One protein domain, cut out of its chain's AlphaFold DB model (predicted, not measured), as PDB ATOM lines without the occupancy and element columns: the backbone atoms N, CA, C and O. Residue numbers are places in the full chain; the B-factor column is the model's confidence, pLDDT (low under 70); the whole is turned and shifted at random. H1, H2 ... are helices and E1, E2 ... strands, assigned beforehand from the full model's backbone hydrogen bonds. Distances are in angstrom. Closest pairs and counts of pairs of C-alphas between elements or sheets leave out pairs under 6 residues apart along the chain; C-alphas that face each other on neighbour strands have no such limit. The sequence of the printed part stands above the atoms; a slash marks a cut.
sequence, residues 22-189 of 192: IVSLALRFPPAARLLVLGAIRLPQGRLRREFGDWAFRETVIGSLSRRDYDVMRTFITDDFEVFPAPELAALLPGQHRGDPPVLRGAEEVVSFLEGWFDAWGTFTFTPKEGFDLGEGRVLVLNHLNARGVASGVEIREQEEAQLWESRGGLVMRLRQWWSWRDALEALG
ATOM      1  N   ILE A  22     185.524 196.619 202.841       62.88
ATOM      2  CA  ILE A  22     185.384 196.854 201.399       62.88
ATOM      3  C   ILE A  22     184.621 198.135 201.064       62.88
ATOM      4  O   ILE A  22     184.939 198.781 200.078       62.88
ATOM      5  N   VAL A  23     183.654 198.534 201.893       62.84
ATOM      6  CA  VAL A  23     182.897 199.782 201.715       62.84
ATOM      7  C   VAL A  23     183.812 200.973 201.996       62.84
ATOM      8  O   VAL A  23     183.838 201.945 201.248       62.84
ATOM      9  N   SER A  24     184.642 200.861 203.034       69.69
ATOM     10  CA  SER A  24     185.680 201.856 203.324       69.69
ATOM     11  C   SER A  24     186.744 201.915 202.221       69.69
ATOM     12  O   SER A  24     187.198 203.000 201.862       69.69
ATOM     13  N   LEU A  25     187.122 200.761 201.656       67.12
ATOM     14  CA  LEU A  25     188.044 200.672 200.524       67.12
ATOM     15  C   LEU A  25     187.436 201.254 199.243       67.12
ATOM     16  O   LEU A  25     188.139 201.943 198.519       67.12
ATOM     17  N   ALA A  26     186.145 201.033 198.989       65.50
ATOM     18  CA  ALA A  26     185.435 201.555 197.826       65.50
ATOM     19  C   ALA A  26     185.398 203.080 197.806       65.50
ATOM     20  O   ALA A  26     185.675 203.678 196.776       65.50
ATOM     21  N   LEU A  27     185.163 203.706 198.959       70.56
ATOM     22  CA  LEU A  27     185.172 205.165 199.068       70.56
ATOM     23  C   LEU A  27     186.579 205.758 198.939       70.56
ATOM     24  O   LEU A  27     186.745 206.859 198.425       70.56
ATOM     25  N   ARG A  28     187.603 205.045 199.423       77.56
ATOM     26  CA  ARG A  28     188.986 205.542 199.421       77.56
ATOM     27  C   ARG A  28     189.722 205.258 198.112       77.56
ATOM     28  O   ARG A  28     190.582 206.037 197.718       77.56
ATOM     29  N   PHE A  29     189.385 204.153 197.455       75.62
ATOM     30  CA  PHE A  29     189.973 203.688 196.203       75.62
ATOM     31  C   PHE A  29     188.896 203.050 195.302       75.62
ATOM     32  O   PHE A  29     188.882 201.826 195.122       75.62
ATOM     33  N   PRO A  30     188.013 203.864 194.688       73.94
ATOM     34  CA  PRO A  30     186.930 203.373 193.833       73.94
ATOM     35  C   PRO A  30     187.382 202.402 192.728       73.94
ATOM     36  O   PRO A  30     186.758 201.350 192.574       73.94
ATOM     37  N   PRO A  31     188.500 202.648 192.005       74.88
ATOM     38  CA  PRO A  31     188.976 201.709 190.988       74.88
ATOM     39  C   PRO A  31     189.354 200.337 191.559       74.88
ATOM     40  O   PRO A  31     189.062 199.314 190.946       74.88
ATOM     41  N   ALA A  32     189.956 200.289 192.753       71.81
ATOM     42  CA  ALA A  32     190.361 199.037 193.388       71.81
ATOM     43  C   ALA A  32     189.148 198.206 193.832       71.81
ATOM     44  O   ALA A  32     189.119 196.995 193.628       71.81
ATOM     45  N   ALA A  33     188.112 198.848 194.378       70.06
ATOM     46  CA  ALA A  33     186.877 198.153 194.730       70.06
ATOM     47  C   ALA A  33     186.118 197.640 193.497       70.06
ATOM     48  O   ALA A  33     185.638 196.508 193.512       70.06
ATOM     49  N   ARG A  34     186.079 198.419 192.407       71.38
ATOM     50  CA  ARG A  34     185.516 197.972 191.121       71.38
ATOM     51  C   ARG A  34     186.268 196.759 190.574       71.38
ATOM     52  O   ARG A  34     185.637 195.797 190.149       71.38
ATOM     53  N   LEU A  35     187.602 196.758 190.649       70.56
ATOM     54  CA  LEU A  35     188.430 195.615 190.249       70.56
ATOM     55  C   LEU A  35     188.207 194.377 191.128       70.56
ATOM     56  O   LEU A  35     188.211 193.267 190.603       70.56
ATOM     57  N   LEU A  36     187.969 194.541 192.432       69.44
ATOM     58  CA  LEU A  36     187.623 193.428 193.323       69.44
ATOM     59  C   LEU A  36     186.262 192.817 192.972       69.44
ATOM     60  O   LEU A  36     186.149 191.595 192.879       69.44
ATOM     61  N   VAL A  37     185.250 193.652 192.719       66.69
ATOM     62  CA  VAL A  37     183.930 193.195 192.256       66.69
ATOM     63  C   VAL A  37     184.047 192.501 190.895       66.69
ATOM     64  O   VAL A  37     183.538 191.397 190.720       66.69
ATOM     65  N   LEU A  38     184.796 193.080 189.953       67.19
ATOM     66  CA  LEU A  38     185.097 192.478 188.649       67.19
ATOM     67  C   LEU A  38     185.812 191.130 188.758       67.19
ATOM     68  O   LEU A  38     185.448 190.178 188.070       67.19
ATOM     69  N   GLY A  39     186.837 191.050 189.607       63.94
ATOM     70  CA  GLY A  39     187.589 189.827 189.856       63.94
ATOM     71  C   GLY A  39     186.682 188.724 190.382       63.94
ATOM     72  O   GLY A  39     186.761 187.591 189.919       63.94
ATOM     73  N   ALA A  40     185.745 189.073 191.260       63.97
ATOM     74  CA  ALA A  40     184.773 188.126 191.772       63.97
ATOM     75  C   ALA A  40     183.722 187.683 190.747       63.97
ATOM     76  O   ALA A  40     183.391 186.500 190.698       63.97
ATOM     77  N   ILE A  41     183.249 188.587 189.882       62.25
ATOM     78  CA  ILE A  41     182.364 188.243 188.754       62.25
ATOM     79  C   ILE A  41     183.080 187.321 187.751       62.25
ATOM     80  O   ILE A  41     182.436 186.544 187.048       62.25
ATOM     81  N   ARG A  42     184.415 187.369 187.680       62.31
ATOM     82  CA  ARG A  42     185.234 186.497 186.822       62.31
ATOM     83  C   ARG A  42     185.635 185.171 187.468       62.31
ATOM     84  O   ARG A  42     186.198 184.328 186.774       62.31
ATOM     85  N   LEU A  43     185.346 184.953 188.753       65.62
ATOM     86  CA  LEU A  43     185.626 183.666 189.392       65.62
ATOM     87  C   LEU A  43     184.834 182.542 188.699       65.62
ATOM     88  O   LEU A  43     183.683 182.769 188.311       65.62
ATOM     89  N   PRO A  44     185.400 181.331 188.556       63.41
ATOM     90  CA  PRO A  44     184.663 180.198 188.014       63.41
ATOM     91  C   PRO A  44     183.387 179.932 188.825       63.41
ATOM     92  O   PRO A  44     183.352 180.143 190.042       63.41
ATOM     93  N   GLN A  45     182.332 179.476 188.143       59.22
ATOM     94  CA  GLN A  45     181.072 179.053 188.763       59.22
ATOM     95  C   GLN A  45     181.372 178.058 189.903       59.22
ATOM     96  O   GLN A  45     181.911 176.978 189.674       59.22
ATOM     97  N   GLY A  46     181.094 178.442 191.153       63.88
ATOM     98  CA  GLY A  46     181.528 177.682 192.327       63.88
ATOM     99  C   GLY A  46     181.144 178.333 193.655       63.88
ATOM    100  O   GLY A  46     180.569 179.421 193.694       63.88
ATOM    101  N   ARG A  47     181.459 177.663 194.771       61.53
ATOM    102  CA  ARG A  47     181.080 178.121 196.122       61.53
ATOM    103  C   ARG A  47     181.656 179.499 196.465       61.53
ATOM    104  O   ARG A  47     180.944 180.311 197.034       61.53
ATOM    105  N   LEU A  48     182.897 179.782 196.063       61.09
ATOM    106  CA  LEU A  48     183.556 181.070 196.319       61.09
ATOM    107  C   LEU A  48     182.897 182.236 195.570       61.09
ATOM    108  O   LEU A  48     182.682 183.289 196.162       61.09
ATOM    109  N   ARG A  49     182.520 182.037 194.299       65.50
ATOM    110  CA  ARG A  49     181.780 183.034 193.511       65.50
ATOM    111  C   ARG A  49     180.409 183.322 194.125       65.50
ATOM    112  O   ARG A  49     180.031 184.482 194.208       65.50
ATOM    113  N   ARG A  50     179.697 182.286 194.590       63.59
ATOM    114  CA  ARG A  50     178.390 182.428 195.258       63.59
ATOM    115  C   ARG A  50     178.488 183.215 196.561       63.59
ATOM    116  O   ARG A  50     177.837 184.236 196.697       63.59
ATOM    117  N   GLU A  51     179.341 182.781 197.487       63.34
ATOM    118  CA  GLU A  51     179.487 183.437 198.796       63.34
ATOM    119  C   GLU A  51     179.961 184.891 198.648       63.34
ATOM    120  O   GLU A  51     179.484 185.777 199.356       63.34
ATOM    121  N   PHE A  52     180.861 185.164 197.696       63.94
ATOM    122  CA  PHE A  52     181.279 186.532 197.405       63.94
ATOM    123  C   PHE A  52     180.175 187.344 196.727       63.94
ATOM    124  O   PHE A  52     179.993 188.500 197.084       63.94
ATOM    125  N   GLY A  53     179.449 186.775 195.762       62.25
ATOM    126  CA  GLY A  53     178.332 187.435 195.084       62.25
ATOM    127  C   GLY A  53     177.245 187.839 196.073       62.25
ATOM    128  O   GLY A  53     176.888 189.012 196.132       62.25
ATOM    129  N   ASP A  54     176.818 186.907 196.928       59.97
ATOM    130  CA  ASP A  54     175.883 187.153 198.028       59.97
ATOM    131  C   ASP A  54     176.385 188.268 198.947       59.97
ATOM    132  O   ASP A  54     175.642 189.181 199.301       59.97
ATOM    133  N   TRP A  55     177.657 188.213 199.341       63.91
ATOM    134  CA  TRP A  55     178.259 189.204 200.225       63.91
ATOM    135  C   TRP A  55     178.387 190.590 199.574       63.91
ATOM    136  O   TRP A  55     178.025 191.593 200.189       63.91
ATOM    137  N   ALA A  56     178.850 190.664 198.328       61.31
ATOM    138  CA  ALA A  56     178.992 191.909 197.585       61.31
ATOM    139  C   ALA A  56     177.620 192.537 197.333       61.31
ATOM    140  O   ALA A  56     177.439 193.729 197.564       61.31
ATOM    141  N   PHE A  57     176.632 191.735 196.948       62.31
ATOM    142  CA  PHE A  57     175.261 192.177 196.738       62.31
ATOM    143  C   PHE A  57     174.610 192.694 198.036       62.31
ATOM    144  O   PHE A  57     173.964 193.744 198.037       62.31
ATOM    145  N   ARG A  58     174.867 192.023 199.172       61.34
ATOM    146  CA  ARG A  58     174.443 192.465 200.514       61.34
ATOM    147  C   ARG A  58     175.078 193.781 200.942       61.34
ATOM    148  O   ARG A  58     174.399 194.601 201.550       61.34
ATOM    149  N   GLU A  59     176.371 193.967 200.689       61.22
ATOM    150  CA  GLU A  59     177.128 195.066 201.297       61.22
ATOM    151  C   GLU A  59     177.338 196.286 200.398       61.22
ATOM    152  O   GLU A  59     177.636 197.362 200.921       61.22
ATOM    153  N   THR A  60     177.154 196.158 199.081       63.78
ATOM    154  CA  THR A  60     177.383 197.252 198.122       63.78
ATOM    155  C   THR A  60     176.087 197.979 197.766       63.78
ATOM    156  O   THR A  60     175.727 198.911 198.476       63.78
ATOM    157  N   VAL A  61     175.358 197.600 196.714       59.91
ATOM    158  CA  VAL A  61     174.285 198.443 196.149       59.91
ATOM    159  C   VAL A  61     172.966 198.347 196.931       59.91
ATOM    160  O   VAL A  61     172.498 199.362 197.439       59.91
ATOM    161  N   ILE A  62     172.400 197.156 197.166       58.28
ATOM    162  CA  ILE A  62     171.148 197.031 197.951       58.28
ATOM    163  C   ILE A  62     171.343 197.433 199.418       58.28
ATOM    164  O   ILE A  62     170.507 198.118 200.020       58.28
ATOM    165  N   GLY A  63     172.467 197.015 200.007       61.84
ATOM    166  CA  GLY A  63     172.808 197.365 201.381       61.84
ATOM    167  C   GLY A  63     173.029 198.862 201.575       61.84
ATOM    168  O   GLY A  63     172.615 199.405 202.599       61.84
ATOM    169  N   SER A  64     173.669 199.550 200.620       61.44
ATOM    170  CA  SER A  64     173.860 201.008 200.700       61.44
ATOM    171  C   SER A  64     172.554 201.771 200.519       61.44
ATOM    172  O   SER A  64     172.297 202.673 201.316       61.44
ATOM    173  N   LEU A  65     171.692 201.352 199.585       61.44
ATOM    174  CA  LEU A  65     170.350 201.913 199.400       61.44
ATOM    175  C   LEU A  65     169.538 201.866 200.696       61.44
ATOM    176  O   LEU A  65     169.028 202.884 201.156       61.44
ATOM    177  N   SER A  66     169.508 200.706 201.353       61.25
ATOM    178  CA  SER A  66     168.791 200.529 202.624       61.25
ATOM    179  C   SER A  66     169.396 201.339 203.781       61.25
ATOM    180  O   SER A  66     168.709 201.638 204.758       61.25
ATOM    181  N   ARG A  67     170.689 201.686 203.702       65.75
ATOM    182  CA  ARG A  67     171.424 202.471 204.711       65.75
ATOM    183  C   ARG A  67     171.484 203.969 204.395       65.75
ATOM    184  O   ARG A  67     172.045 204.705 205.204       65.75
ATOM    185  N   ARG A  68     170.918 204.411 203.264       69.38
ATOM    186  CA  ARG A  68     171.067 205.774 202.721       69.38
ATOM    187  C   ARG A  68     172.544 206.190 202.551       69.38
ATOM    188  O   ARG A  68     172.888 207.352 202.727       69.38
ATOM    189  N   ASP A  69     173.438 205.238 202.256       73.75
ATOM    190  CA  ASP A  69     174.871 205.509 202.019       73.75
ATOM    191  C   ASP A  69     175.100 205.769 200.519       73.75
ATOM    192  O   ASP A  69     175.666 204.944 199.795       73.75
ATOM    193  N   TYR A  70     174.576 206.897 200.030       76.19
ATOM    194  CA  TYR A  70     174.542 207.234 198.601       76.19
ATOM    195  C   TYR A  70     175.936 207.371 197.971       76.19
ATOM    196  O   TYR A  70     176.099 207.068 196.792       76.19
ATOM    197  N   ASP A  71     176.958 207.732 198.752       74.88
ATOM    198  CA  ASP A  71     178.355 207.791 198.292       74.88
ATOM    199  C   ASP A  71     178.858 206.414 197.825       74.88
ATOM    200  O   ASP A  71     179.569 206.271 196.826       74.88
ATOM    201  N   VAL A  72     178.460 205.364 198.548       74.38
ATOM    202  CA  VAL A  72     178.807 203.980 198.210       74.38
ATOM    203  C   VAL A  72     178.032 203.541 196.977       74.38
ATOM    204  O   VAL A  72     178.612 202.926 196.087       74.38
ATOM    205  N   MET A  73     176.751 203.902 196.884       75.81
ATOM    206  CA  MET A  73     175.935 203.620 195.703       75.81
ATOM    207  C   MET A  73     176.567 204.224 194.441       75.81
ATOM    208  O   MET A  73     176.823 203.494 193.485       75.81
ATOM    209  N   ARG A  74     176.926 205.517 194.478       81.00
ATOM    210  CA  ARG A  74     177.600 206.246 193.383       81.00
ATOM    211  C   ARG A  74     178.888 205.568 192.911       81.00
ATOM    212  O   ARG A  74     179.255 205.660 191.746       81.00
ATOM    213  N   THR A  75     179.573 204.842 193.793       79.81
ATOM    214  CA  THR A  75     180.810 204.131 193.444       79.81
ATOM    215  C   THR A  75     180.570 202.939 192.506       79.81
ATOM    216  O   THR A  75     181.438 202.629 191.679       79.81
ATOM    217  N   PHE A  76     179.411 202.284 192.625       77.62
ATOM    218  CA  PHE A  76     179.096 201.015 191.962       77.62
ATOM    219  C   PHE A  76     178.028 201.118 190.871       77.62
ATOM    220  O   PHE A  76     177.725 200.100 190.254       77.62
ATOM    221  N   ILE A  77     177.479 202.302 190.611       83.25
ATOM    222  CA  ILE A  77     176.574 202.548 189.482       83.25
ATOM    223  C   ILE A  77     177.312 203.220 188.321       83.25
ATOM    224  O   ILE A  77     178.392 203.791 188.505       83.25
ATOM    225  N   THR A  78     176.758 203.118 187.117       85.50
ATOM    226  CA  THR A  78     177.208 203.899 185.962       85.50
ATOM    227  C   THR A  78     176.643 205.322 186.005       85.50
ATOM    228  O   THR A  78     175.656 205.590 186.691       85.50
ATOM    229  N   ASP A  79     177.260 206.249 185.269       84.81
ATOM    230  CA  ASP A  79     176.766 207.633 185.172       84.81
ATOM    231  C   ASP A  79     175.381 207.696 184.500       84.81
ATOM    232  O   ASP A  79     174.570 208.563 184.815       84.81
ATOM    233  N   ASP A  80     175.098 206.735 183.617       85.25
ATOM    234  CA  ASP A  80     173.835 206.534 182.902       85.25
ATOM    235  C   ASP A  80     172.900 205.522 183.591       85.25
ATOM    236  O   ASP A  80     172.026 204.962 182.939       85.25
ATOM    237  N   PHE A  81     173.081 205.264 184.892       87.94
ATOM    238  CA  PHE A  81     172.284 204.284 185.633       87.94
ATOM    239  C   PHE A  81     170.781 204.564 185.531       87.94
ATOM    240  O   PHE A  81     170.327 205.653 185.873       87.94
ATOM    241  N   GLU A  82     170.002 203.574 185.100       90.12
ATOM    242  CA  GLU A  82     168.552 203.712 184.934       90.12
ATOM    243  C   GLU A  82     167.776 202.896 185.973       90.12
ATOM    244  O   GLU A  82     168.056 201.712 186.188       90.12
ATOM    245  N   VAL A  83     166.740 203.496 186.565       88.31
ATOM    246  CA  VAL A  83     165.783 202.801 187.434       88.31
ATOM    247  C   VAL A  83     164.405 202.806 186.787       88.31
ATOM    248  O   VAL A  83     163.861 203.856 186.459       88.31
ATOM    249  N   PHE A  84     163.833 201.614 186.647       90.31
ATOM    250  CA  PHE A  84     162.472 201.375 186.182       90.31
ATOM    251  C   PHE A  84     161.639 200.926 187.386       90.31
ATOM    252  O   PHE A  84     161.605 199.722 187.674       90.31
ATOM    253  N   PRO A  85     161.028 201.860 188.133       86.88
ATOM    254  CA  PRO A  85     160.191 201.508 189.266       86.88
ATOM    255  C   PRO A  85     158.924 200.794 188.786       86.88
ATOM    256  O   PRO A  85     158.402 201.082 187.706       86.88
ATOM    257  N   ALA A  86     158.405 199.887 189.613       87.50
ATOM    258  CA  ALA A  86     157.076 199.332 189.387       87.50
ATOM    259  C   ALA A  86     156.035 200.471 189.448       87.50
ATOM    260  O   ALA A  86     156.185 201.350 190.304       87.50
ATOM    261  N   PRO A  87     154.993 200.485 188.599       83.81
ATOM    262  CA  PRO A  87     153.971 201.533 188.616       83.81
ATOM    263  C   PRO A  87     153.348 201.774 189.992       83.81
ATOM    264  O   PRO A  87     153.149 202.914 190.400       83.81
ATOM    265  N   GLU A  88     153.103 200.706 190.738       85.38
ATOM    266  CA  GLU A  88     152.537 200.731 192.082       85.38
ATOM    267  C   GLU A  88     153.516 201.352 193.082       85.38
ATOM    268  O   GLU A  88     153.129 202.188 193.897       85.38
ATOM    269  N   LEU A  89     154.803 201.005 192.978       79.00
ATOM    270  CA  LEU A  89     155.854 201.628 193.780       79.00
ATOM    271  C   LEU A  89     155.977 203.118 193.444       79.00
ATOM    272  O   LEU A  89     156.142 203.929 194.351       79.00
ATOM    273  N   ALA A  90     155.851 203.473 192.162       79.56
ATOM    274  CA  ALA A  90     155.898 204.848 191.691       79.56
ATOM    275  C   ALA A  90     154.681 205.680 192.143       79.56
ATOM    276  O   ALA A  90     154.811 206.855 192.481       79.56
ATOM    277  N   ALA A  91     153.497 205.073 192.210       77.88
ATOM    278  CA  ALA A  91     152.275 205.735 192.670       77.88
ATOM    279  C   ALA A  91     152.308 206.085 194.167       77.88
ATOM    280  O   ALA A  91     151.622 207.003 194.615       77.88
ATOM    281  N   LEU A  92     153.110 205.364 194.950       72.56
ATOM    282  CA  LEU A  92     153.291 205.606 196.378       72.56
ATOM    283  C   LEU A  92     154.244 206.779 196.678       72.56
ATOM    284  O   LEU A  92     154.432 207.123 197.850       72.56
ATOM    285  N   LEU A  93     154.901 207.352 195.661       65.69
ATOM    286  CA  LEU A  93     155.969 208.338 195.837       65.69
ATOM    287  C   LEU A  93     155.421 209.746 196.112       65.69
ATOM    288  O   LEU A  93     154.493 210.196 195.438       65.69
ATOM    289  N   PRO A  94     156.029 210.497 197.046       54.53
ATOM    290  CA  PRO A  94     155.770 211.924 197.194       54.53
ATOM    291  C   PRO A  94     156.376 212.691 196.008       54.53
ATOM    292  O   PRO A  94     157.584 212.877 195.911       54.53
ATOM    293  N   GLY A  95     155.527 213.147 195.094       57.16
ATOM    294  CA  GLY A  95     155.938 213.849 193.880       57.16
ATOM    295  C   GLY A  95     154.859 213.698 192.818       57.16
ATOM    296  O   GLY A  95     154.148 212.698 192.794       57.16
ATOM    297  N   GLN A  96     154.653 214.713 191.981       46.72
ATOM    298  CA  GLN A  96     153.573 214.687 190.991       46.72
ATOM    299  C   GLN A  96     153.892 213.726 189.840       46.72
ATOM    300  O   GLN A  96     154.306 214.148 188.765       46.72
ATOM    301  N   HIS A  97     153.652 212.434 190.037       50.72
ATOM    302  CA  HIS A  97     153.602 211.463 188.951       50.72
ATOM    303  C   HIS A  97     152.139 211.258 188.551       50.72
ATOM    304  O   HIS A  97     151.458 210.333 188.982       50.72
ATOM    305  N   ARG A  98     151.622 212.196 187.748       41.78
ATOM    306  CA  ARG A  98     150.417 211.971 186.939       41.78
ATOM    307  C   ARG A  98     150.873 211.391 185.600       41.78
ATOM    308  O   ARG A  98     151.240 212.162 184.720       41.78
ATOM    309  N   GLY A  99     150.879 210.068 185.452       54.06
ATOM    310  CA  GLY A  99     151.237 209.404 184.192       54.06
ATOM    311  C   GLY A  99     152.004 208.098 184.387       54.06
ATOM    312  O   GLY A  99     151.980 207.528 185.477       54.06
ATOM    313  N   ASP A 100     152.668 207.648 183.320       55.69
ATOM    314  CA  ASP A 100     153.517 206.452 183.328       55.69
ATOM    315  C   ASP A 100     154.635 206.551 184.386       55.69
ATOM    316  O   ASP A 100     155.077 207.661 184.715       55.69
ATOM    317  N   PRO A 101     155.120 205.415 184.925       60.34
ATOM    318  CA  PRO A 101     156.155 205.415 185.952       60.34
ATOM    319  C   PRO A 101     157.414 206.108 185.412       60.34
ATOM    320  O   PRO A 101     157.879 205.750 184.324       60.34
ATOM    321  N   PRO A 102     157.993 207.084 186.133       73.75
ATOM    322  CA  PRO A 102     159.182 207.777 185.657       73.75
ATOM    323  C   PRO A 102     160.358 206.798 185.599       73.75
ATOM    324  O   PRO A 102     160.670 206.127 186.583       73.75
ATOM    325  N   VAL A 103     161.032 206.727 184.450       83.56
ATOM    326  CA  VAL A 103     162.364 206.118 184.377       83.56
ATOM    327  C   VAL A 103     163.343 207.127 184.959       83.56
ATOM    328  O   VAL A 103     163.555 208.174 184.351       83.56
ATOM    329  N   LEU A 104     163.925 206.813 186.116       85.12
ATOM    330  CA  LEU A 104     164.920 207.676 186.752       85.12
ATOM    331  C   LEU A 104     166.269 207.448 186.081       85.12
ATOM    332  O   LEU A 104     166.663 206.292 185.897       85.12
ATOM    333  N   ARG A 105     166.987 208.519 185.738       86.81
ATOM    334  CA  ARG A 105     168.263 208.436 185.027       86.81
ATOM    335  C   ARG A 105     169.393 209.140 185.762       86.81
ATOM    336  O   ARG A 105     169.342 210.319 186.098       86.81
ATOM    337  N   GLY A 106     170.485 208.409 185.907       84.69
ATOM    338  CA  GLY A 106     171.707 208.875 186.529       84.69
ATOM    339  C   GLY A 106     171.629 208.921 188.051       84.69
ATOM    340  O   GLY A 106     170.575 208.853 188.686       84.69
ATOM    341  N   ALA A 107     172.809 209.031 188.653       80.56
ATOM    342  CA  ALA A 107     172.973 208.957 190.096       80.56
ATOM    343  C   ALA A 107     172.212 210.057 190.849       80.56
ATOM    344  O   ALA A 107     171.626 209.784 191.890       80.56
ATOM    345  N   GLU A 108     172.223 211.292 190.344       82.06
ATOM    346  CA  GLU A 108     171.618 212.432 191.043       82.06
ATOM    347  C   GLU A 108     170.092 212.334 191.102       82.06
ATOM    348  O   GLU A 108     169.516 212.526 192.172       82.06
ATOM    349  N   GLU A 109     169.439 211.976 189.992       82.56
ATOM    350  CA  GLU A 109     167.982 211.812 189.954       82.56
ATOM    351  C   GLU A 109     167.543 210.688 190.896       82.56
ATOM    352  O   GLU A 109     166.645 210.875 191.716       82.56
ATOM    353  N   VAL A 110     168.241 209.548 190.853       80.31
ATOM    354  CA  VAL A 110     167.968 208.411 191.739       80.31
ATOM    355  C   VAL A 110     168.194 208.773 193.209       80.31
ATOM    356  O   VAL A 110     167.373 208.418 194.051       80.31
ATOM    357  N   VAL A 111     169.277 209.480 193.551       79.88
ATOM    358  CA  VAL A 111     169.542 209.890 194.942       79.88
ATOM    359  C   VAL A 111     168.478 210.860 195.436       79.88
ATOM    360  O   VAL A 111     167.891 210.602 196.482       79.88
ATOM    361  N   SER A 112     168.191 211.923 194.682       79.69
ATOM    362  CA  SER A 112     167.190 212.924 195.070       79.69
ATOM    363  C   SER A 112     165.813 212.288 195.275       79.69
ATOM    364  O   SER A 112     165.119 212.576 196.252       79.69
ATOM    365  N   PHE A 113     165.452 211.362 194.392       77.88
ATOM    366  CA  PHE A 113     164.232 210.581 194.496       77.88
ATOM    367  C   PHE A 113     164.200 209.715 195.760       77.88
ATOM    368  O   PHE A 113     163.217 209.722 196.503       77.88
ATOM    369  N   LEU A 114     165.280 208.976 196.028       76.62
ATOM    370  CA  LEU A 114     165.372 208.116 197.203       76.62
ATOM    371  C   LEU A 114     165.345 208.929 198.493       76.62
ATOM    372  O   LEU A 114     164.750 208.471 199.461       76.62
ATOM    373  N   GLU A 115     165.971 210.104 198.532       78.50
ATOM    374  CA  GLU A 115     165.918 211.011 199.683       78.50
ATOM    375  C   GLU A 115     164.478 211.441 199.980       78.50
ATOM    376  O   GLU A 115     163.998 211.220 201.094       78.50
ATOM    377  N   GLY A 116     163.748 211.934 198.973       75.75
ATOM    378  CA  GLY A 116     162.336 212.302 199.127       75.75
ATOM    379  C   GLY A 116     161.455 211.123 199.555       75.75
ATOM    380  O   GLY A 116     160.609 211.250 200.444       75.75
ATOM    381  N   TRP A 117     161.699 209.942 198.983       75.25
ATOM    382  CA  TRP A 117     161.020 208.702 199.355       75.25
ATOM    383  C   TRP A 117     161.222 208.360 200.832       75.25
ATOM    384  O   TRP A 117     160.281 208.135 201.593       75.25
ATOM    385  N   PHE A 118     162.471 208.353 201.263       74.50
ATOM    386  CA  PHE A 118     162.855 207.989 202.610       74.50
ATOM    387  C   PHE A 118     162.434 209.008 203.678       74.50
ATOM    388  O   PHE A 118     162.360 208.649 204.857       74.50
ATOM    389  N   ASP A 119     162.176 210.256 203.303       76.25
ATOM    390  CA  ASP A 119     161.616 211.260 204.206       76.25
ATOM    391  C   ASP A 119     160.100 211.087 204.394       76.25
ATOM    392  O   ASP A 119     159.591 211.291 205.500       76.25
ATOM    393  N   ALA A 120     159.374 210.623 203.370       72.56
ATOM    394  CA  ALA A 120     157.944 210.316 203.485       72.56
ATOM    395  C   ALA A 120     157.648 208.978 204.186       72.56
ATOM    396  O   ALA A 120     156.624 208.843 204.871       72.56
ATOM    397  N   TRP A 121     158.540 207.993 204.049       72.94
ATOM    398  CA  TRP A 121     158.404 206.662 204.644       72.94
ATOM    399  C   TRP A 121     159.326 206.508 205.860       72.94
ATOM    400  O   TRP A 121     160.541 206.370 205.741       72.94
ATOM    401  N   GLY A 122     158.744 206.489 207.062       68.56
ATOM    402  CA  GLY A 122     159.482 206.467 208.329       68.56
ATOM    403  C   GLY A 122     160.283 205.181 208.524       68.56
ATOM    404  O   GLY A 122     161.390 205.196 209.060       68.56
ATOM    405  N   THR A 123     159.741 204.065 208.040       71.44
ATOM    406  CA  THR A 123     160.482 202.819 207.835       71.44
ATOM    407  C   THR A 123     160.241 202.353 206.416       71.44
ATOM    408  O   THR A 123     159.094 202.329 205.983       71.44
ATOM    409  N   PHE A 124     161.298 201.958 205.715       74.12
ATOM    410  CA  PHE A 124     161.215 201.380 204.382       74.12
ATOM    411  C   PHE A 124     162.326 200.346 204.243       74.12
ATOM    412  O   PHE A 124     163.490 200.640 204.526       74.12
ATOM    413  N   THR A 125     161.985 199.098 203.944       73.25
ATOM    414  CA  THR A 125     162.931 197.985 204.032       73.25
ATOM    415  C   THR A 125     162.607 196.900 203.023       73.25
ATOM    416  O   THR A 125     161.548 196.280 203.103       73.25
ATOM    417  N   PHE A 126     163.578 196.599 202.165       75.31
ATOM    418  CA  PHE A 126     163.589 195.383 201.364       75.31
ATOM    419  C   PHE A 126     164.293 194.265 202.130       75.31
ATOM    420  O   PHE A 126     165.404 194.426 202.635       75.31
ATOM    421  N   THR A 127     163.629 193.122 202.235       77.31
ATOM    422  CA  THR A 127     164.179 191.895 202.811       77.31
ATOM    423  C   THR A 127     164.313 190.863 201.698       77.31
ATOM    424  O   THR A 127     163.303 190.238 201.365       77.31
ATOM    425  N   PRO A 128     165.524 190.653 201.146       75.00
ATOM    426  CA  PRO A 128     165.768 189.598 200.172       75.00
ATOM    427  C   PRO A 128     165.326 188.242 200.708       75.00
ATOM    428  O   PRO A 128     165.676 187.862 201.833       75.00
ATOM    429  N   LYS A 129     164.549 187.528 199.901       79.62
ATOM    430  CA  LYS A 129     164.054 186.174 200.153       79.62
ATOM    431  C   LYS A 129     164.781 185.165 199.298       79.62
ATOM    432  O   LYS A 129     165.256 184.168 199.829       79.62
ATOM    433  N   GLU A 130     164.912 185.475 198.018       74.25
ATOM    434  CA  GLU A 130     165.573 184.627 197.045       74.25
ATOM    435  C   GLU A 130     166.245 185.487 195.976       74.25
ATOM    436  O   GLU A 130     165.928 186.663 195.814       74.25
ATOM    437  N   GLY A 131     167.189 184.910 195.249       71.81
ATOM    438  CA  GLY A 131     167.758 185.538 194.073       71.81
ATOM    439  C   GLY A 131     168.078 184.510 193.001       71.81
ATOM    440  O   GLY A 131     168.077 183.302 193.233       71.81
ATOM    441  N   PHE A 132     168.370 184.988 191.807       71.62
ATOM    442  CA  PHE A 132     168.681 184.165 190.655       71.62
ATOM    443  C   PHE A 132     169.796 184.857 189.882       71.62
ATOM    444  O   PHE A 132     169.635 185.986 189.428       71.62
ATOM    445  N   ASP A 133     170.937 184.182 189.748       75.06
ATOM    446  CA  ASP A 133     171.964 184.579 188.784       75.06
ATOM    447  C   ASP A 133     171.481 184.139 187.396       75.06
ATOM    448  O   ASP A 133     171.326 182.941 187.147       75.06
ATOM    449  N   LEU A 134     171.198 185.112 186.531       77.62
ATOM    450  CA  LEU A 134     170.698 184.902 185.168       77.62
ATOM    451  C   LEU A 134     171.827 184.963 184.125       77.62
ATOM    452  O   LEU A 134     171.566 184.997 182.920       77.62
ATOM    453  N   GLY A 135     173.084 184.995 184.580       75.56
ATOM    454  CA  GLY A 135     174.255 185.139 183.728       75.56
ATOM    455  C   GLY A 135     174.445 186.560 183.198       75.56
ATOM    456  O   GLY A 135     173.599 187.439 183.354       75.56
ATOM    457  N   GLU A 136     175.607 186.794 182.584       80.69
ATOM    458  CA  GLU A 136     175.932 188.055 181.889       80.69
ATOM    459  C   GLU A 136     175.783 189.321 182.754       80.69
ATOM    460  O   GLU A 136     175.529 190.410 182.255       80.69
ATOM    461  N   GLY A 137     175.965 189.185 184.073       74.62
ATOM    462  CA  GLY A 137     175.848 190.304 185.009       74.62
ATOM    463  C   GLY A 137     174.410 190.672 185.376       74.62
ATOM    464  O   GLY A 137     174.209 191.738 185.960       74.62
ATOM    465  N   ARG A 138     173.431 189.811 185.068       82.69
ATOM    466  CA  ARG A 138     172.023 189.970 185.443       82.69
ATOM    467  C   ARG A 138     171.685 189.135 186.674       82.69
ATOM    468  O   ARG A 138     171.930 187.930 186.702       82.69
ATOM    469  N   VAL A 139     171.095 189.770 187.680       81.19
ATOM    470  CA  VAL A 139     170.676 189.119 188.926       81.19
ATOM    471  C   VAL A 139     169.254 189.545 189.262       81.19
ATOM    472  O   VAL A 139     168.998 190.728 189.475       81.19
ATOM    473  N   LEU A 140     168.332 188.586 189.326       82.75
ATOM    474  CA  LEU A 140     166.987 188.803 189.857       82.75
ATOM    475  C   LEU A 140     167.011 188.582 191.365       82.75
ATOM    476  O   LEU A 140     167.602 187.611 191.827       82.75
ATOM    477  N   VAL A 141     166.337 189.430 192.131       82.00
ATOM    478  CA  VAL A 141     166.143 189.255 193.569       82.00
ATOM    479  C   VAL A 141     164.686 189.443 193.922       82.00
ATOM    480  O   VAL A 141     164.082 190.452 193.581       82.00
ATOM    481  N   LEU A 142     164.144 188.453 194.618       84.44
ATOM    482  CA  LEU A 142     162.805 188.459 195.178       84.44
ATOM    483  C   LEU A 142     162.900 188.937 196.623       84.44
ATOM    484  O   LEU A 142     163.637 188.370 197.435       84.44
ATOM    485  N   ASN A 143     162.165 189.989 196.949       83.88
ATOM    486  CA  ASN A 143     162.167 190.654 198.241       83.88
ATOM    487  C   ASN A 143     160.772 190.646 198.867       83.88
ATOM    488  O   ASN A 143     159.757 190.600 198.179       83.88
ATOM    489  N   HIS A 144     160.737 190.781 200.191       86.38
ATOM    490  CA  HIS A 144     159.591 191.367 200.882       86.38
ATOM    491  C   HIS A 144     159.877 192.831 201.190       86.38
ATOM    492  O   HIS A 144     160.867 193.149 201.857       86.38
ATOM    493  N   LEU A 145     158.971 193.701 200.775       85.56
ATOM    494  CA  LEU A 145     158.937 195.101 201.125       85.56
ATOM    495  C   LEU A 145     158.109 195.312 202.399       85.56
ATOM    496  O   LEU A 145     156.982 194.841 202.530       85.56
ATOM    497  N   ASN A 146     158.679 196.054 203.345       84.31
ATOM    498  CA  ASN A 146     157.967 196.580 204.501       84.31
ATOM    499  C   ASN A 146     158.133 198.096 204.538       84.31
ATOM    500  O   ASN A 146     159.260 198.592 204.453       84.31
ATOM    501  N   ALA A 147     157.031 198.823 204.689       83.50
ATOM    502  CA  ALA A 147     157.032 200.276 204.695       83.50
ATOM    503  C   ALA A 147     156.019 200.847 205.690       83.50
ATOM    504  O   ALA A 147     154.976 200.249 205.935       83.50
ATOM    505  N   ARG A 148     156.307 202.024 206.253       83.69
ATOM    506  CA  ARG A 148     155.361 202.776 207.088       83.69
ATOM    507  C   ARG A 148     155.419 204.262 206.763       83.69
ATOM    508  O   ARG A 148     156.473 204.874 206.932       83.69
ATOM    509  N   GLY A 149     154.307 204.832 206.312       82.06
ATOM    510  CA  GLY A 149     154.201 206.250 205.973       82.06
ATOM    511  C   GLY A 149     154.204 207.122 207.227       82.06
ATOM    512  O   GLY A 149     153.474 206.835 208.177       82.06
ATOM    513  N   VAL A 150     155.016 208.186 207.243       78.31
ATOM    514  CA  VAL A 150     155.107 209.100 208.399       78.31
ATOM    515  C   VAL A 150     153.813 209.890 208.568       78.31
ATOM    516  O   VAL A 150     153.257 209.931 209.661       78.31
ATOM    517  N   ALA A 151     153.332 210.503 207.484       74.50
ATOM    518  CA  ALA A 151     152.175 211.396 207.522       74.50
ATOM    519  C   ALA A 151     150.835 210.646 207.479       74.50
ATOM    520  O   ALA A 151     149.886 211.040 208.147       74.50
ATOM    521  N   SER A 152     150.751 209.564 206.699       77.38
ATOM    522  CA  SER A 152     149.501 208.827 206.471       77.38
ATOM    523  C   SER A 152     149.259 207.693 207.468       77.38
ATOM    524  O   SER A 152     148.136 207.210 207.578       77.38
ATOM    525  N   GLY A 153     150.302 207.213 208.156       79.62
ATOM    526  CA  GLY A 153     150.231 206.027 209.012       79.62
ATOM    527  C   GLY A 153     150.051 204.701 208.260       79.62
ATOM    528  O   GLY A 153     150.017 203.659 208.913       79.62
ATOM    529  N   VAL A 154     149.970 204.725 206.921       83.88
ATOM    530  CA  VAL A 154     149.830 203.532 206.072       83.88
ATOM    531  C   VAL A 154     150.979 202.572 206.337       83.88
ATOM    532  O   VAL A 154     152.140 202.983 206.392       83.88
ATOM    533  N   GLU A 155     150.654 201.291 206.470       86.56
ATOM    534  CA  GLU A 155     151.621 200.234 206.717       86.56
ATOM    535  C   GLU A 155     151.550 199.180 205.612       86.56
ATOM    536  O   GLU A 155     150.494 198.618 205.335       86.56
ATOM    537  N   ILE A 156     152.696 198.916 204.995       87.00
ATOM    538  CA  ILE A 156     152.909 197.842 204.031       87.00
ATOM    539  C   ILE A 156     153.730 196.781 204.749       87.00
ATOM    540  O   ILE A 156     154.813 197.073 205.267       87.00
ATOM    541  N   ARG A 157     153.217 195.551 204.792       89.19
ATOM    542  CA  ARG A 157     153.887 194.416 205.428       89.19
ATOM    543  C   ARG A 157     154.037 193.288 204.435       89.19
ATOM    544  O   ARG A 157     153.062 192.899 203.809       89.19
ATOM    545  N   GLU A 158     155.254 192.765 204.358       88.50
ATOM    546  CA  GLU A 158     155.590 191.584 203.564       88.50
ATOM    547  C   GLU A 158     155.102 191.624 202.105       88.50
ATOM    548  O   GLU A 158     154.824 190.581 201.527       88.50
ATOM    549  N   GLN A 159     155.033 192.813 201.498       91.94
ATOM    550  CA  GLN A 159     154.658 192.950 200.093       91.94
ATOM    551  C   GLN A 159     155.725 192.292 199.222       91.94
ATOM    552  O   GLN A 159     156.904 192.633 199.326       91.94
ATOM    553  N   GLU A 160     155.321 191.376 198.354       94.00
ATOM    554  CA  GLU A 160     156.219 190.795 197.366       94.00
ATOM    555  C   GLU A 160     156.679 191.873 196.385       94.00
ATOM    556  O   GLU A 160     155.881 192.612 195.816       94.00
ATOM    557  N   GLU A 161     157.986 191.980 196.207       90.81
ATOM    558  CA  GLU A 161     158.613 192.883 195.250       90.81
ATOM    559  C   GLU A 161     159.799 192.160 194.625       90.81
ATOM    560  O   GLU A 161     160.448 191.337 195.274       90.81
ATOM    561  N   ALA A 162     160.065 192.424 193.353       90.62
ATOM    562  CA  ALA A 162     161.172 191.811 192.639       90.62
ATOM    563  C   ALA A 162     162.044 192.870 191.969       90.62
ATOM    564  O   ALA A 162     161.535 193.857 191.442       90.62
ATOM    565  N   GLN A 163     163.356 192.636 191.964       89.94
ATOM    566  CA  GLN A 163     164.372 193.546 191.437       89.94
ATOM    567  C   GLN A 163     165.310 192.810 190.495       89.94
ATOM    568  O   GLN A 163     166.025 191.904 190.915       89.94
ATOM    569  N   LEU A 164     165.363 193.232 189.237       90.25
ATOM    570  CA  LEU A 164     166.395 192.818 188.301       90.25
ATOM    571  C   LEU A 164     167.505 193.862 188.284       90.25
ATOM    572  O   LEU A 164     167.287 195.015 187.914       90.25
ATOM    573  N   TRP A 165     168.698 193.415 188.643       85.50
ATOM    574  CA  TRP A 165     169.928 194.185 188.610       85.50
ATOM    575  C   TRP A 165     170.739 193.777 187.393       85.50
ATOM    576  O   TRP A 165     171.083 192.606 187.244       85.50
ATOM    577  N   GLU A 166     171.075 194.742 186.544       87.44
ATOM    578  CA  GLU A 166     171.942 194.520 185.392       87.44
ATOM    579  C   GLU A 166     173.259 195.253 185.596       87.44
ATOM    580  O   GLU A 166     173.294 196.438 185.942       87.44
ATOM    581  N   SER A 167     174.357 194.535 185.388       83.25
ATOM    582  CA  SER A 167     175.701 195.050 185.595       83.25
ATOM    583  C   SER A 167     176.615 194.756 184.415       83.25
ATOM    584  O   SER A 167     176.587 193.680 183.820       83.25
ATOM    585  N   ARG A 168     177.489 195.713 184.106       82.44
ATOM    586  CA  ARG A 168     178.542 195.583 183.100       82.44
ATOM    587  C   ARG A 168     179.829 196.146 183.663       82.44
ATOM    588  O   ARG A 168     179.858 197.245 184.206       82.44
ATOM    589  N   GLY A 169     180.921 195.400 183.529       77.12
ATOM    590  CA  GLY A 169     182.218 195.887 183.994       77.12
ATOM    591  C   GLY A 169     182.290 196.093 185.518       77.12
ATOM    592  O   GLY A 169     183.075 196.914 185.977       77.12
ATOM    593  N   GLY A 170     181.474 195.368 186.295       74.94
ATOM    594  CA  GLY A 170     181.397 195.511 187.755       74.94
ATOM    595  C   GLY A 170     180.632 196.748 188.229       74.94
ATOM    596  O   GLY A 170     180.639 197.031 189.425       74.94
ATOM    597  N   LEU A 171     179.982 197.465 187.308       83.06
ATOM    598  CA  LEU A 171     179.083 198.576 187.596       83.06
ATOM    599  C   LEU A 171     177.652 198.172 187.285       83.06
ATOM    600  O   LEU A 171     177.396 197.540 186.263       83.06
ATOM    601  N   VAL A 172     176.730 198.554 188.155       84.69
ATOM    602  CA  VAL A 172     175.298 198.425 187.923       84.69
ATOM    603  C   VAL A 172     174.866 199.523 186.959       84.69
ATOM    604  O   VAL A 172     175.124 200.699 187.196       84.69
ATOM    605  N   MET A 173     174.207 199.129 185.879       89.94
ATOM    606  CA  MET A 173     173.739 200.036 184.831       89.94
ATOM    607  C   MET A 173     172.216 200.165 184.799       89.94
ATOM    608  O   MET A 173     171.696 201.177 184.343       89.94
ATOM    609  N   ARG A 174     171.492 199.160 185.306       90.00
ATOM    610  CA  ARG A 174     170.032 199.188 185.340       90.00
ATOM    611  C   ARG A 174     169.473 198.461 186.553       90.00
ATOM    612  O   ARG A 174     169.982 197.410 186.946       90.00
ATOM    613  N   LEU A 175     168.404 199.023 187.100       90.38
ATOM    614  CA  LEU A 175     167.506 198.390 188.054       90.38
ATOM    615  C   LEU A 175     166.093 198.392 187.472       90.38
ATOM    616  O   LEU A 175     165.562 199.445 187.133       90.38
ATOM    617  N   ARG A 176     165.460 197.225 187.391       92.44
ATOM    618  CA  ARG A 176     164.036 197.100 187.062       92.44
ATOM    619  C   ARG A 176     163.286 196.466 188.216       92.44
ATOM    620  O   ARG A 176     163.763 195.483 188.774       92.44
ATOM    621  N   GLN A 177     162.130 197.024 188.552       91.81
ATOM    622  CA  GLN A 177     161.317 196.574 189.672       91.81
ATOM    623  C   GLN A 177     159.937 196.107 189.208       91.81
ATOM    624  O   GLN A 177     159.373 196.664 188.267       91.81
ATOM    625  N   TRP A 178     159.386 195.124 189.915       93.50
ATOM    626  CA  TRP A 178     158.009 194.651 189.767       93.50
ATOM    627  C   TRP A 178     157.333 194.572 191.134       93.50
ATOM    628  O   TRP A 178     157.978 194.225 192.124       93.50
ATOM    629  N   TRP A 179     156.029 194.857 191.180       92.62
ATOM    630  CA  TRP A 179     155.218 194.816 192.406       92.62
ATOM    631  C   TRP A 179     154.729 193.406 192.781       92.62
ATOM    632  O   TRP A 179     153.923 193.234 193.692       92.62
ATOM    633  N   SER A 180     155.210 192.379 192.085       94.06
ATOM    634  CA  SER A 180     155.002 190.985 192.455       94.06
ATOM    635  C   SER A 180     156.164 190.123 191.963       94.06
ATOM    636  O   SER A 180     156.860 190.467 191.002       94.06
ATOM    637  N   TRP A 181     156.386 188.984 192.619       93.75
ATOM    638  CA  TRP A 181     157.360 188.002 192.139       93.75
ATOM    639  C   TRP A 181     156.906 187.352 190.840       93.75
ATOM    640  O   TRP A 181     157.716 187.128 189.945       93.75
ATOM    641  N   ARG A 182     155.602 187.088 190.737       94.50
ATOM    642  CA  ARG A 182     154.984 186.467 189.571       94.50
ATOM    643  C   ARG A 182     155.258 187.263 188.298       94.50
ATOM    644  O   ARG A 182     155.779 186.688 187.350       94.50
ATOM    645  N   ASP A 183     154.993 188.567 188.303       93.50
ATOM    646  CA  ASP A 183     155.174 189.406 187.112       93.50
ATOM    647  C   ASP A 183     156.638 189.443 186.667       93.50
ATOM    648  O   ASP A 183     156.933 189.432 185.473       93.50
ATOM    649  N   ALA A 184     157.575 189.452 187.620       93.25
ATOM    650  CA  ALA A 184     158.998 189.409 187.309       93.25
ATOM    651  C   ALA A 184     159.417 188.062 186.711       93.25
ATOM    652  O   ALA A 184     160.175 188.032 185.744       93.25
ATOM    653  N   LEU A 185     158.936 186.952 187.276       91.56
ATOM    654  CA  LEU A 185     159.242 185.611 186.779       91.56
ATOM    655  C   LEU A 185     158.651 185.391 185.383       91.56
ATOM    656  O   LEU A 185     159.367 184.922 184.502       91.56
ATOM    657  N   GLU A 186     157.399 185.792 185.155       93.38
ATOM    658  CA  GLU A 186     156.756 185.739 183.835       93.38
ATOM    659  C   GLU A 186     157.510 186.613 182.819       93.38
ATOM    660  O   GLU A 186     157.872 186.139 181.740       93.38
ATOM    661  N   ALA A 187     157.854 187.858 183.175       92.56
ATOM    662  CA  ALA A 187     158.601 188.769 182.300       92.56
ATOM    663  C   ALA A 187     160.004 188.257 181.927       92.56
ATOM    664  O   ALA A 187     160.566 188.668 180.909       92.56
ATOM    665  N   LEU A 188     160.580 187.378 182.749       90.31
ATOM    666  CA  LEU A 188     161.896 186.778 182.534       90.31
ATOM    667  C   LEU A 188     161.832 185.371 181.927       90.31
ATOM    668  O   LEU A 188     162.884 184.777 181.693       90.31
ATOM    669  N   GLY A 189     160.632 184.840 181.661       89.88
ATOM    670  CA  GLY A 189     160.447 183.479 181.151       89.88
ATOM    671  C   GLY A 189     160.881 182.400 182.148       89.88
ATOM    672  O   GLY A 189     161.396 181.361 181.746       89.88
TER     673      GLY A 189
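This is residues 22 to 189 of the 192 residues of an uncharacterized protein of Thermoleophilaceae bacterium (UniProt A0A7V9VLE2). A strongly twisted sheet of five strands curls round the long helix H7, with H4 on the same face and H8 over the opposite face. At one end of the long axis H1, H2 and H3 fold back on one another as two helical hairpins, and H5 joins this group to H4. The printed part has 168 residues, with eight named helices and five named strands in the order H1 H2 H3 H4 H5 E1 H6 H7 E2 E3 E4 E5 H8; the sheet is mixed, ordered E1 E5 E4 E3 E2, and the class is mixed, helices and strands. The whole is compact, with a radius of gyration of the C-alphas of 15.9 A and spans of 47 by 37 by 25 A.

The strands are E1, residues 77 to 84; E2, 121 to 133, 30.4 A long; E3, 138 to 149, 31.7 A; E4, 155 to 168, 36.1 A; and E5, 171 to 178, 21.5 A. E4 begins at C-alpha 155 (151.621, 200.234, 206.717) and bends by 70 degrees at residue 158. The helices are H7, residues 106 to 120, 21.9 A long; H1, 22 to 28, from C-alpha 22 (185.384, 196.854, 201.399); H2, 30 to 41; H3, 47 to 59; H4, 61 to 67; H5, 70 to 76; H6, 87 to 91; and H8, 181 to 187, ending at C-alpha 187 (158.601, 188.769, 182.300).

E2 E3 E4 E5 form a meander, each strand the antiparallel neighbour of the one before: N 144 and O 127 are 2.9 A apart, N 161 and O 143 3.0 A, N 164 and O 176 2.8 A. E1 is parallel to E5, with N 84 and O 175 2.8 A apart. There are three layers, helices on both faces of the sheet: H4 and H7 on one, H8 on the other. The closest C-alphas of H7 and E1, Gly 106 and Phe 81, are 4.7 A apart. H8 has a height over the sheet of 8.7 A. H3, H5 and H6 only graze the sheet. H4 and H5 touch, Val 61 to Met 73 5.5 A between C-alphas, at a shallow tilt of 7 degrees, opposite ways. H1 touches H5, C-alphas of Leu 27 and Val 72 6.5 A apart, about perpendicular at 83 degrees. H2 touches H3 with residues 37 to 41 alone, C-alphas of Ala 40 and Arg 49 6.2 A apart. Every O i to N i+4 pair is within hydrogen-bond range in H1, H2, H3, H4, H6, H7 and H8; H5 has 2 of 3.

The C-alphas farthest apart, of Pro 44 and Ala 151, are 49.1 A apart. The printed part has no cut. The link H6 to H7 is long, 14 residues. Confidence is under 70 at residues 22 to 26, 36 to 68, 93 to 101 and 122.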